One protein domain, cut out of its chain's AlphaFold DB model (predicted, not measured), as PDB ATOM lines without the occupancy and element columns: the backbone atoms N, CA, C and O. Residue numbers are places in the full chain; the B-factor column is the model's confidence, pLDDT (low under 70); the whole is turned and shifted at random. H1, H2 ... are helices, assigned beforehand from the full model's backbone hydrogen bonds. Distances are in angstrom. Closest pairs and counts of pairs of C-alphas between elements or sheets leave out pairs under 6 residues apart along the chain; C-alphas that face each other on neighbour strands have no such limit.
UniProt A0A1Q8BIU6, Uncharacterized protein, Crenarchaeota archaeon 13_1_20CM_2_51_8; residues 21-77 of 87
ATOM      1  N   ASP A  21      29.161  44.043 -51.645       92.62
ATOM      2  CA  ASP A  21      28.253  43.714 -52.749       92.62
ATOM      3  C   ASP A  21      28.014  42.209 -52.895       92.62
ATOM      4  O   ASP A  21      26.866  41.787 -53.034       92.62
ATOM      5  N   THR A  22      29.077  41.399 -52.796       96.12
ATOM      6  CA  THR A  22      28.951  39.934 -52.834       96.12
ATOM      7  C   THR A  22      28.072  39.413 -51.700       96.12
ATOM      8  O   THR A  22      27.140  38.666 -51.972       96.12
ATOM      9  N   LEU A  23      28.275  39.862 -50.453       96.12
ATOM     10  CA  LEU A  23      27.447  39.460 -49.308       96.12
ATOM     11  C   LEU A  23      25.969  39.828 -49.504       96.12
ATOM     12  O   LEU A  23      25.086  39.026 -49.213       96.12
ATOM     13  N   THR A  24      25.687  41.034 -50.002       94.12
ATOM     14  CA  THR A  24      24.310  41.465 -50.275       94.12
ATOM     15  C   THR A  24      23.648  40.581 -51.327       94.12
ATOM     16  O   THR A  24      22.536  40.109 -51.107       94.12
ATOM     17  N   ARG A  25      24.316  40.326 -52.458       95.81
ATOM     18  CA  ARG A  25      23.755  39.468 -53.513       95.81
ATOM     19  C   ARG A  25      23.630  38.017 -53.066       95.81
ATOM     20  O   ARG A  25      22.625  37.393 -53.377       95.81
ATOM     21  N   PHE A  26      24.589  37.514 -52.294       97.56
ATOM     22  CA  PHE A  26      24.548  36.174 -51.720       97.56
ATOM     23  C   PHE A  26      23.246  35.943 -50.945       97.56
ATOM     24  O   PHE A  26      22.531  34.986 -51.224       97.56
ATOM     25  N   TRP A  27      22.880  36.857 -50.042       96.94
ATOM     26  CA  TRP A  27      21.633  36.721 -49.286       96.94
ATOM     27  C   TRP A  27      20.384  36.801 -50.166       96.94
ATOM     28  O   TRP A  27      19.419  36.097 -49.894       96.94
ATOM     29  N   VAL A  28      20.404  37.593 -51.244       95.75
ATOM     30  CA  VAL A  28      19.301  37.618 -52.221       95.75
ATOM     31  C   VAL A  28      19.140  36.258 -52.904       95.75
ATOM     32  O   VAL A  28      18.018  35.765 -52.983       95.75
ATOM     33  N   HIS A  29      20.235  35.634 -53.349       96.56
ATOM     34  CA  HIS A  29      20.204  34.300 -53.961       96.56
ATOM     35  C   HIS A  29      19.686  33.241 -52.984       96.56
ATOM     36  O   HIS A  29      18.732  32.532 -53.286       96.56
ATOM     37  N   VAL A  30      20.249  33.183 -51.775       97.12
ATOM     38  CA  VAL A  30      19.902  32.140 -50.800       97.12
ATOM     39  C   VAL A  30      18.470  32.282 -50.276       97.12
ATOM     40  O   VAL A  30      17.777  31.276 -50.119       97.12
ATOM     41  N   VAL A  31      17.991  33.507 -50.029       96.06
ATOM     42  CA  VAL A  31      16.588  33.740 -49.638       96.06
ATOM     43  C   VAL A  31      15.640  33.446 -50.804       96.06
ATOM     44  O   VAL A  31      14.577  32.868 -50.579       96.06
ATOM     45  N   GLY A  32      16.024  33.789 -52.039       96.06
ATOM     46  CA  GLY A  32      15.270  33.439 -53.247       96.06
ATOM     47  C   GLY A  32      15.106  31.928 -53.391       96.06
ATOM     48  O   GLY A  32      13.980  31.439 -53.426       96.06
ATOM     49  N   HIS A  33      16.212  31.187 -53.325       96.25
ATOM     50  CA  HIS A  33      16.211  29.726 -53.349       96.25
ATOM     51  C   HIS A  33      15.345  29.124 -52.232       96.25
ATOM     52  O   HIS A  33      14.543  28.227 -52.481       96.25
ATOM     53  N   ALA A  34      15.456  29.627 -50.998       96.50
ATOM     54  CA  ALA A  34      14.620  29.172 -49.890       96.50
ATOM     55  C   ALA A  34      13.125  29.427 -50.152       96.50
ATOM     56  O   ALA A  34      12.299  28.557 -49.892       96.50
ATOM     57  N   THR A  35      12.777  30.592 -50.705       96.69
ATOM     58  CA  THR A  35      11.388  30.956 -51.033       96.69
ATOM     59  C   THR A  35      10.815  30.043 -52.119       96.69
ATOM     60  O   THR A  35       9.684  29.581 -52.006       96.69
ATOM     61  N   GLU A  36      11.605  29.728 -53.146       97.00
ATOM     62  CA  GLU A  36      11.220  28.796 -54.214       97.00
ATOM     63  C   GLU A  36      11.014  27.362 -53.697       97.00
ATOM     64  O   GLU A  36      10.164  26.636 -54.212       97.00
ATOM     65  N   ASN A  37      11.750  26.967 -52.653       97.00
ATOM     66  CA  ASN A  37      11.687  25.634 -52.047       97.00
ATOM     67  C   ASN A  37      10.730  25.531 -50.842       97.00
ATOM     68  O   ASN A  37      10.646  24.465 -50.230       97.00
ATOM     69  N   ALA A  38      10.011  26.604 -50.500       96.75
ATOM     70  CA  ALA A  38       8.944  26.609 -49.493       96.75
ATOM     71  C   ALA A  38       7.788  27.540 -49.913       96.75
ATOM     72  O   ALA A  38       7.540  28.557 -49.256       96.75
ATOM     73  N   PRO A  39       7.067  27.224 -51.007       95.44
ATOM     74  CA  PRO A  39       5.959  28.048 -51.502       95.44
ATOM     75  C   PRO A  39       4.799  28.197 -50.499       95.44
ATOM     76  O   PRO A  39       3.957  29.087 -50.641       95.44
ATOM     77  N   GLU A  40       4.725  27.324 -49.495       96.12
ATOM     78  CA  GLU A  40       3.761  27.375 -48.400       96.12
ATOM     79  C   GLU A  40       4.106  28.401 -47.313       96.12
ATOM     80  O   GLU A  40       3.200  28.820 -46.588       96.12
ATOM     81  N   ALA A  41       5.374  28.815 -47.197       96.06
ATOM     82  CA  ALA A  41       5.808  29.780 -46.193       96.06
ATOM     83  C   ALA A  41       5.111  31.129 -46.421       96.06
ATOM     84  O   ALA A  41       5.089  31.666 -47.532       96.06
ATOM     85  N   ARG A  42       4.515  31.693 -45.366       94.50
ATOM     86  CA  ARG A  42       3.761  32.957 -45.442       94.50
ATOM     87  C   ARG A  42       4.491  34.120 -44.786       94.50
ATOM     88  O   ARG A  42       4.046  35.260 -44.900       94.50
ATOM     89  N   SER A  43       5.605  33.843 -44.120       95.62
ATOM     90  CA  SER A  43       6.392  34.818 -43.378       95.62
ATOM     91  C   SER A  43       7.883  34.464 -43.374       95.62
ATOM     92  O   SER A  43       8.286  33.352 -43.720       95.62
ATOM     93  N   ILE A  44       8.715  35.421 -42.953       91.69
ATOM     94  CA  ILE A  44      10.146  35.179 -42.720       91.69
ATOM     95  C   ILE A  44      10.356  34.214 -41.545       91.69
ATOM     96  O   ILE A  44      11.293  33.419 -41.577       91.69
ATOM     97  N   ASP A  45       9.477  34.235 -40.543       96.62
ATOM     98  CA  ASP A  45       9.544  33.308 -39.411       96.62
ATOM     99  C   ASP A  45       9.301  31.864 -39.875       96.62
ATOM    100  O   ASP A  45      10.078  30.976 -39.531       96.62
ATOM    101  N   ASP A  46       8.318  31.635 -40.756       97.00
ATOM    102  CA  ASP A  46       8.095  30.317 -41.372       97.00
ATOM    103  C   ASP A  46       9.328  29.862 -42.165       97.00
ATOM    104  O   ASP A  46       9.781  28.718 -42.051       97.00
ATOM    105  N   LEU A  47       9.907  30.777 -42.953       96.25
ATOM    106  CA  LEU A  47      11.063  30.485 -43.797       96.25
ATOM    107  C   LEU A  47      12.306  30.149 -42.962       96.25
ATOM    108  O   LEU A  47      13.027  29.204 -43.274       96.25
ATOM    109  N   THR A  48      12.553  30.891 -41.883       96.62
ATOM    110  CA  THR A  48      13.705  30.677 -40.992       96.62
ATOM    111  C   THR A  48      13.522  29.467 -40.079       96.62
ATOM    112  O   THR A  48      14.505  28.782 -39.796       96.62
ATOM    113  N   ALA A  49      12.289  29.125 -39.693       96.88
ATOM    114  CA  ALA A  49      11.986  27.861 -39.026       96.88
ATOM    115  C   ALA A  49      12.252  26.657 -39.949       96.88
ATOM    116  O   ALA A  49      12.815  25.651 -39.514       96.88
ATOM    117  N   ARG A  50      11.892  26.765 -41.238       97.25
ATOM    118  CA  ARG A  50      12.106  25.710 -42.242       97.25
ATOM    119  C   ARG A  50      13.563  25.580 -42.687       97.25
ATOM    120  O   ARG A  50      14.032  24.457 -42.903       97.25
ATOM    121  N   PHE A  51      14.260  26.707 -42.815       97.19
ATOM    122  CA  PHE A  51      15.649  26.815 -43.261       97.19
ATOM    123  C   PHE A  51      16.509  27.575 -42.233       97.19
ATOM    124  O   PHE A  51      16.905  28.720 -42.474       97.19
ATOM    125  N   PRO A  52      16.875  26.942 -41.100       96.81
ATOM    126  CA  PRO A  52      17.611  27.613 -40.023       96.81
ATOM    127  C   PRO A  52      18.974  28.178 -40.439       96.81
ATOM    128  O   PRO A  52      19.479  29.107 -39.811       96.81
ATOM    129  N   TYR A  53      19.570  27.662 -41.522       95.12
ATOM    130  CA  TYR A  53      20.820  28.191 -42.070       95.12
ATOM    131  C   TYR A  53      20.707  29.656 -42.519       95.12
ATOM    132  O   TYR A  53      21.725  30.333 -42.607       95.12
ATOM    133  N   LEU A  54      19.497  30.176 -42.767       96.50
ATOM    134  CA  LEU A  54      19.283  31.589 -43.094       96.50
ATOM    135  C   LEU A  54      19.694  32.532 -41.952       96.50
ATOM    136  O   LEU A  54      19.949  33.711 -42.185       96.50
ATOM    137  N   LEU A  55      19.783  32.016 -40.724       96.69
ATOM    138  CA  LEU A  55      20.225  32.762 -39.546       96.69
ATOM    139  C   LEU A  55      21.739  32.637 -39.298       96.69
ATOM    140  O   LEU A  55      22.294  33.342 -38.452       96.69
ATOM    141  N   ASP A  56      22.428  31.766 -40.041       96.81
ATOM    142  CA  ASP A  56      23.863  31.545 -39.917       96.81
ATOM    143  C   ASP A  56      24.643  32.606 -40.706       96.81
ATOM    144  O   ASP A  56      24.805  32.541 -41.925       96.81
ATOM    145  N   LYS A  57      25.194  33.592 -39.994       94.88
ATOM    146  CA  LYS A  57      26.023  34.649 -40.597       94.88
ATOM    147  C   LYS A  57      27.320  34.128 -41.222       94.88
ATOM    148  O   LYS A  57      27.941  34.859 -41.993       94.88
ATOM    149  N   SER A  58      27.744  32.909 -40.887       97.06
ATOM    150  CA  SER A  58      28.933  32.275 -41.460       97.06
ATOM    151  C   SER A  58      28.655  31.553 -42.779       97.06
ATOM    152  O   SER A  58      29.602  31.163 -43.457       97.06
ATOM    153  N   LEU A  59      27.385  31.441 -43.193       97.56
ATOM    154  CA  LEU A  59      26.980  30.721 -44.400       97.56
ATOM    155  C   LEU A  59      27.766  31.097 -45.675       97.56
ATOM    156  O   LEU A  59      28.130  30.173 -46.405       97.56
ATOM    157  N   PRO A  60      28.125  32.376 -45.943       97.81
ATOM    158  CA  PRO A  60      28.954  32.711 -47.102       97.81
ATOM    159  C   PRO A  60      30.290  31.952 -47.151       97.81
ATOM    160  O   PRO A  60      30.750  31.579 -48.227       97.81
ATOM    161  N   TYR A  61      30.902  31.645 -46.003       98.00
ATOM    162  CA  TYR A  61      32.191  30.944 -45.942       98.00
ATOM    163  C   TYR A  61      32.119  29.463 -46.348       98.00
ATOM    164  O   TYR A  61      33.150  28.803 -46.438       98.00
ATOM    165  N   ARG A  62      30.923  28.928 -46.635       98.00
ATOM    166  CA  ARG A  62      30.775  27.626 -47.308       98.00
ATOM    167  C   ARG A  62      31.008  27.714 -48.819       98.00
ATOM    168  O   ARG A  62      31.344  26.713 -49.441       98.00
ATOM    169  N   HIS A  63      30.832  28.904 -49.392       98.44
ATOM    170  CA  HIS A  63      30.919  29.169 -50.829       98.44
ATOM    171  C   HIS A  63      32.239  29.841 -51.215       98.44
ATOM    172  O   HIS A  63      32.758  29.593 -52.303       98.44
ATOM    173  N   TRP A  64      32.807  30.640 -50.308       98.56
ATOM    174  CA  TRP A  64      34.071  31.334 -50.531       98.56
ATOM    175  C   TRP A  64      35.120  31.027 -49.468       98.56
ATOM    176  O   TRP A  64      34.828  30.990 -48.272       98.56
ATOM    177  N   ARG A  65      36.382  30.949 -49.899       98.44
ATOM    178  CA  ARG A  65      37.531  31.109 -49.002       98.44
ATOM    179  C   ARG A  65      37.498  32.489 -48.350       98.44
ATOM    180  O   ARG A  65      37.078  33.475 -48.960       98.44
ATOM    181  N   ALA A  66      38.005  32.580 -47.120       97.69
ATOM    182  CA  ALA A  66      37.992  33.830 -46.366       97.69
ATOM    183  C   ALA A  66      38.765  34.964 -47.061       97.69
ATOM    184  O   ALA A  66      38.329  36.112 -47.024       97.69
ATOM    185  N   GLU A  67      39.873  34.635 -47.724       97.94
ATOM    186  CA  GLU A  67      40.692  35.571 -48.504       97.94
ATOM    187  C   GLU A  67      39.915  36.146 -49.697       97.94
ATOM    188  O   GLU A  67      39.915  37.356 -49.924       97.94
ATOM    189  N   THR A  68      39.187  35.288 -50.416       97.69
ATOM    190  CA  THR A  68      38.357  35.676 -51.563       97.69
ATOM    191  C   THR A  68      37.190  36.549 -51.117       97.69
ATOM    192  O   THR A  68      36.984  37.636 -51.664       97.69
ATOM    193  N   PHE A  69      36.460  36.108 -50.087       97.56
ATOM    194  CA  PHE A  69      35.264  36.793 -49.604       97.56
ATOM    195  C   PHE A  69      35.570  38.176 -49.032       97.56
ATOM    196  O   PHE A  69      34.864  39.130 -49.329       97.56
ATOM    197  N   ASN A  70      36.651  38.316 -48.260       95.25
ATOM    198  CA  ASN A  70      36.994  39.584 -47.611       95.25
ATOM    199  C   ASN A  70      37.750  40.572 -48.514       95.25
ATOM    200  O   ASN A  70      38.059  41.678 -48.066       95.25
ATOM    201  N   SER A  71      38.036  40.202 -49.766       95.44
ATOM    202  CA  SER A  71      38.765  41.045 -50.715       95.44
ATOM    203  C   SER A  71      38.010  42.327 -51.093       95.44
ATOM    204  O   SER A  71      36.776  42.361 -51.168       95.44
ATOM    205  N   ASP A  72      38.755  43.378 -51.449       94.12
ATOM    206  CA  ASP A  72      38.176  44.620 -51.982       94.12
ATOM    207  C   ASP A  72      37.330  44.366 -53.231       94.12
ATOM    208  O   ASP A  72      36.303  45.013 -53.435       94.12
ATOM    209  N   ARG A  73      37.710  43.372 -54.042       94.31
ATOM    210  CA  ARG A  73      36.947  42.962 -55.222       94.31
ATOM    211  C   ARG A  73      35.562  42.443 -54.837       94.31
ATOM    212  O   ARG A  73      34.583  42.888 -55.428       94.31
ATOM    213  N   ALA A  74      35.469  41.560 -53.844       95.19
ATOM    214  CA  ALA A  74      34.200  40.996 -53.381       95.19
ATOM    215  C   ALA A  74      33.309  42.038 -52.672       95.19
ATOM    216  O   ALA A  74      32.073  41.986 -52.753       95.19
ATOM    217  N   ARG A  75      33.920  43.039 -52.026       92.62
ATOM    218  CA  ARG A  75      33.209  44.218 -51.505       92.62
ATOM    219  C   ARG A  75      32.696  45.114 -52.628       92.62
ATOM    220  O   ARG A  75      31.565  45.600 -52.572       92.62
ATOM    221  N   ALA A  76      33.509  45.309 -53.664       89.62
ATOM    222  CA  ALA A  76      33.221  46.182 -54.791       89.62
ATOM    223  C   ALA A  76      32.291  45.565 -55.843       89.62
ATOM    224  O   ALA A  76      31.659  46.317 -56.580       89.62
ATOM    225  N   GLY A  77      32.126  44.249 -55.903       90.94
ATOM    226  CA  GLY A  77      31.240  43.588 -56.859       90.94
ATOM    227  C   GLY A  77      31.110  42.097 -56.582       90.94
ATOM    228  O   GLY A  77      31.839  41.566 -55.753       90.94
TER     229      GLY A  77
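AT A GLANCE: This is residues 21 to 77 of the 87 residues of an uncharacterized protein of Crenarchaeota archaeon 13_1_20CM_2_51_8 (UniProt A0A1Q8BIU6). One long helix, H1, makes one side of a narrow loop, and the rest of the printed part folds back along it as a string of short helices, H2 to H6, until H6 comes back to the first residues of H1. H2 sits near the last turns of H1, H3 and H4 follow along its length, and H5 and H6 lie toward its first residues. The printed part has 57 residues with six named helices, H1 to H6 in that order, and no named strand; the class is all helix. The whole is loose, with a radius of gyration of the C-alphas of 12.9 A, and its outline is a rod of 38 by 17 by 14 A.

IN THESE COORDINATES: Find C-alpha 21 at (28.253, 43.714, -52.749); from there H1, residues 21 to 36, runs 22.7 A to C-alpha 36 at (11.220, 28.796, -54.214). After seven residues look for H2, residues 44 to 50, which is 9.7 A long. H3 then holds residues 52 to 55, H4 residues 59 to 62 and H5 residues 66 to 69. H6, residues 72 to 76, ends at C-alpha 76, at (33.221, 46.182, -54.791).

HOW THE PARTS SIT: Begin with H1 and compare its last turns with H2: they are close but not clearly touching, with the closest C-alphas, those of Ala 34 and Leu 47, 7.2 A apart. Their lines are about perpendicular, but only just, at 71 degrees. H3 is close to H1 but not clearly touching, and the closest C-alphas are those of Val 31 and Leu 54, 7.4 A apart. H4 is also close to H1 but not clearly touching, at 7.3 A between the C-alphas of Leu 23 and Pro 60, the closest pair. H5 is close to H1 but not clearly touching, with its closest pair, the C-alphas of Thr 22 and Phe 69, at 7.8 A. At residues 21 to 23 alone, H1 touches H6, where the closest C-alphas, those of Asp 21 and Arg 75, are 5.1 A apart. H2 is apart from H4, H5 and H6. In the backbones of H1, H2 and H6, every O i to N i+4 pair is within hydrogen-bond range, while H3, H4 and H5 are too short for such a pair.

THE WHOLE: Look for the two C-alphas farthest apart at Glu 40 and Asp 72, 38.7 A from each other; those of Asp 21 and Gly 77, the first and last printed, are 5.1 A apart. The printed part has no cut. The link from H1 to H2 is short, the other links are tight, and no link is long. The mean pLDDT of the printed part is 96.1, and no printed residue is under 70.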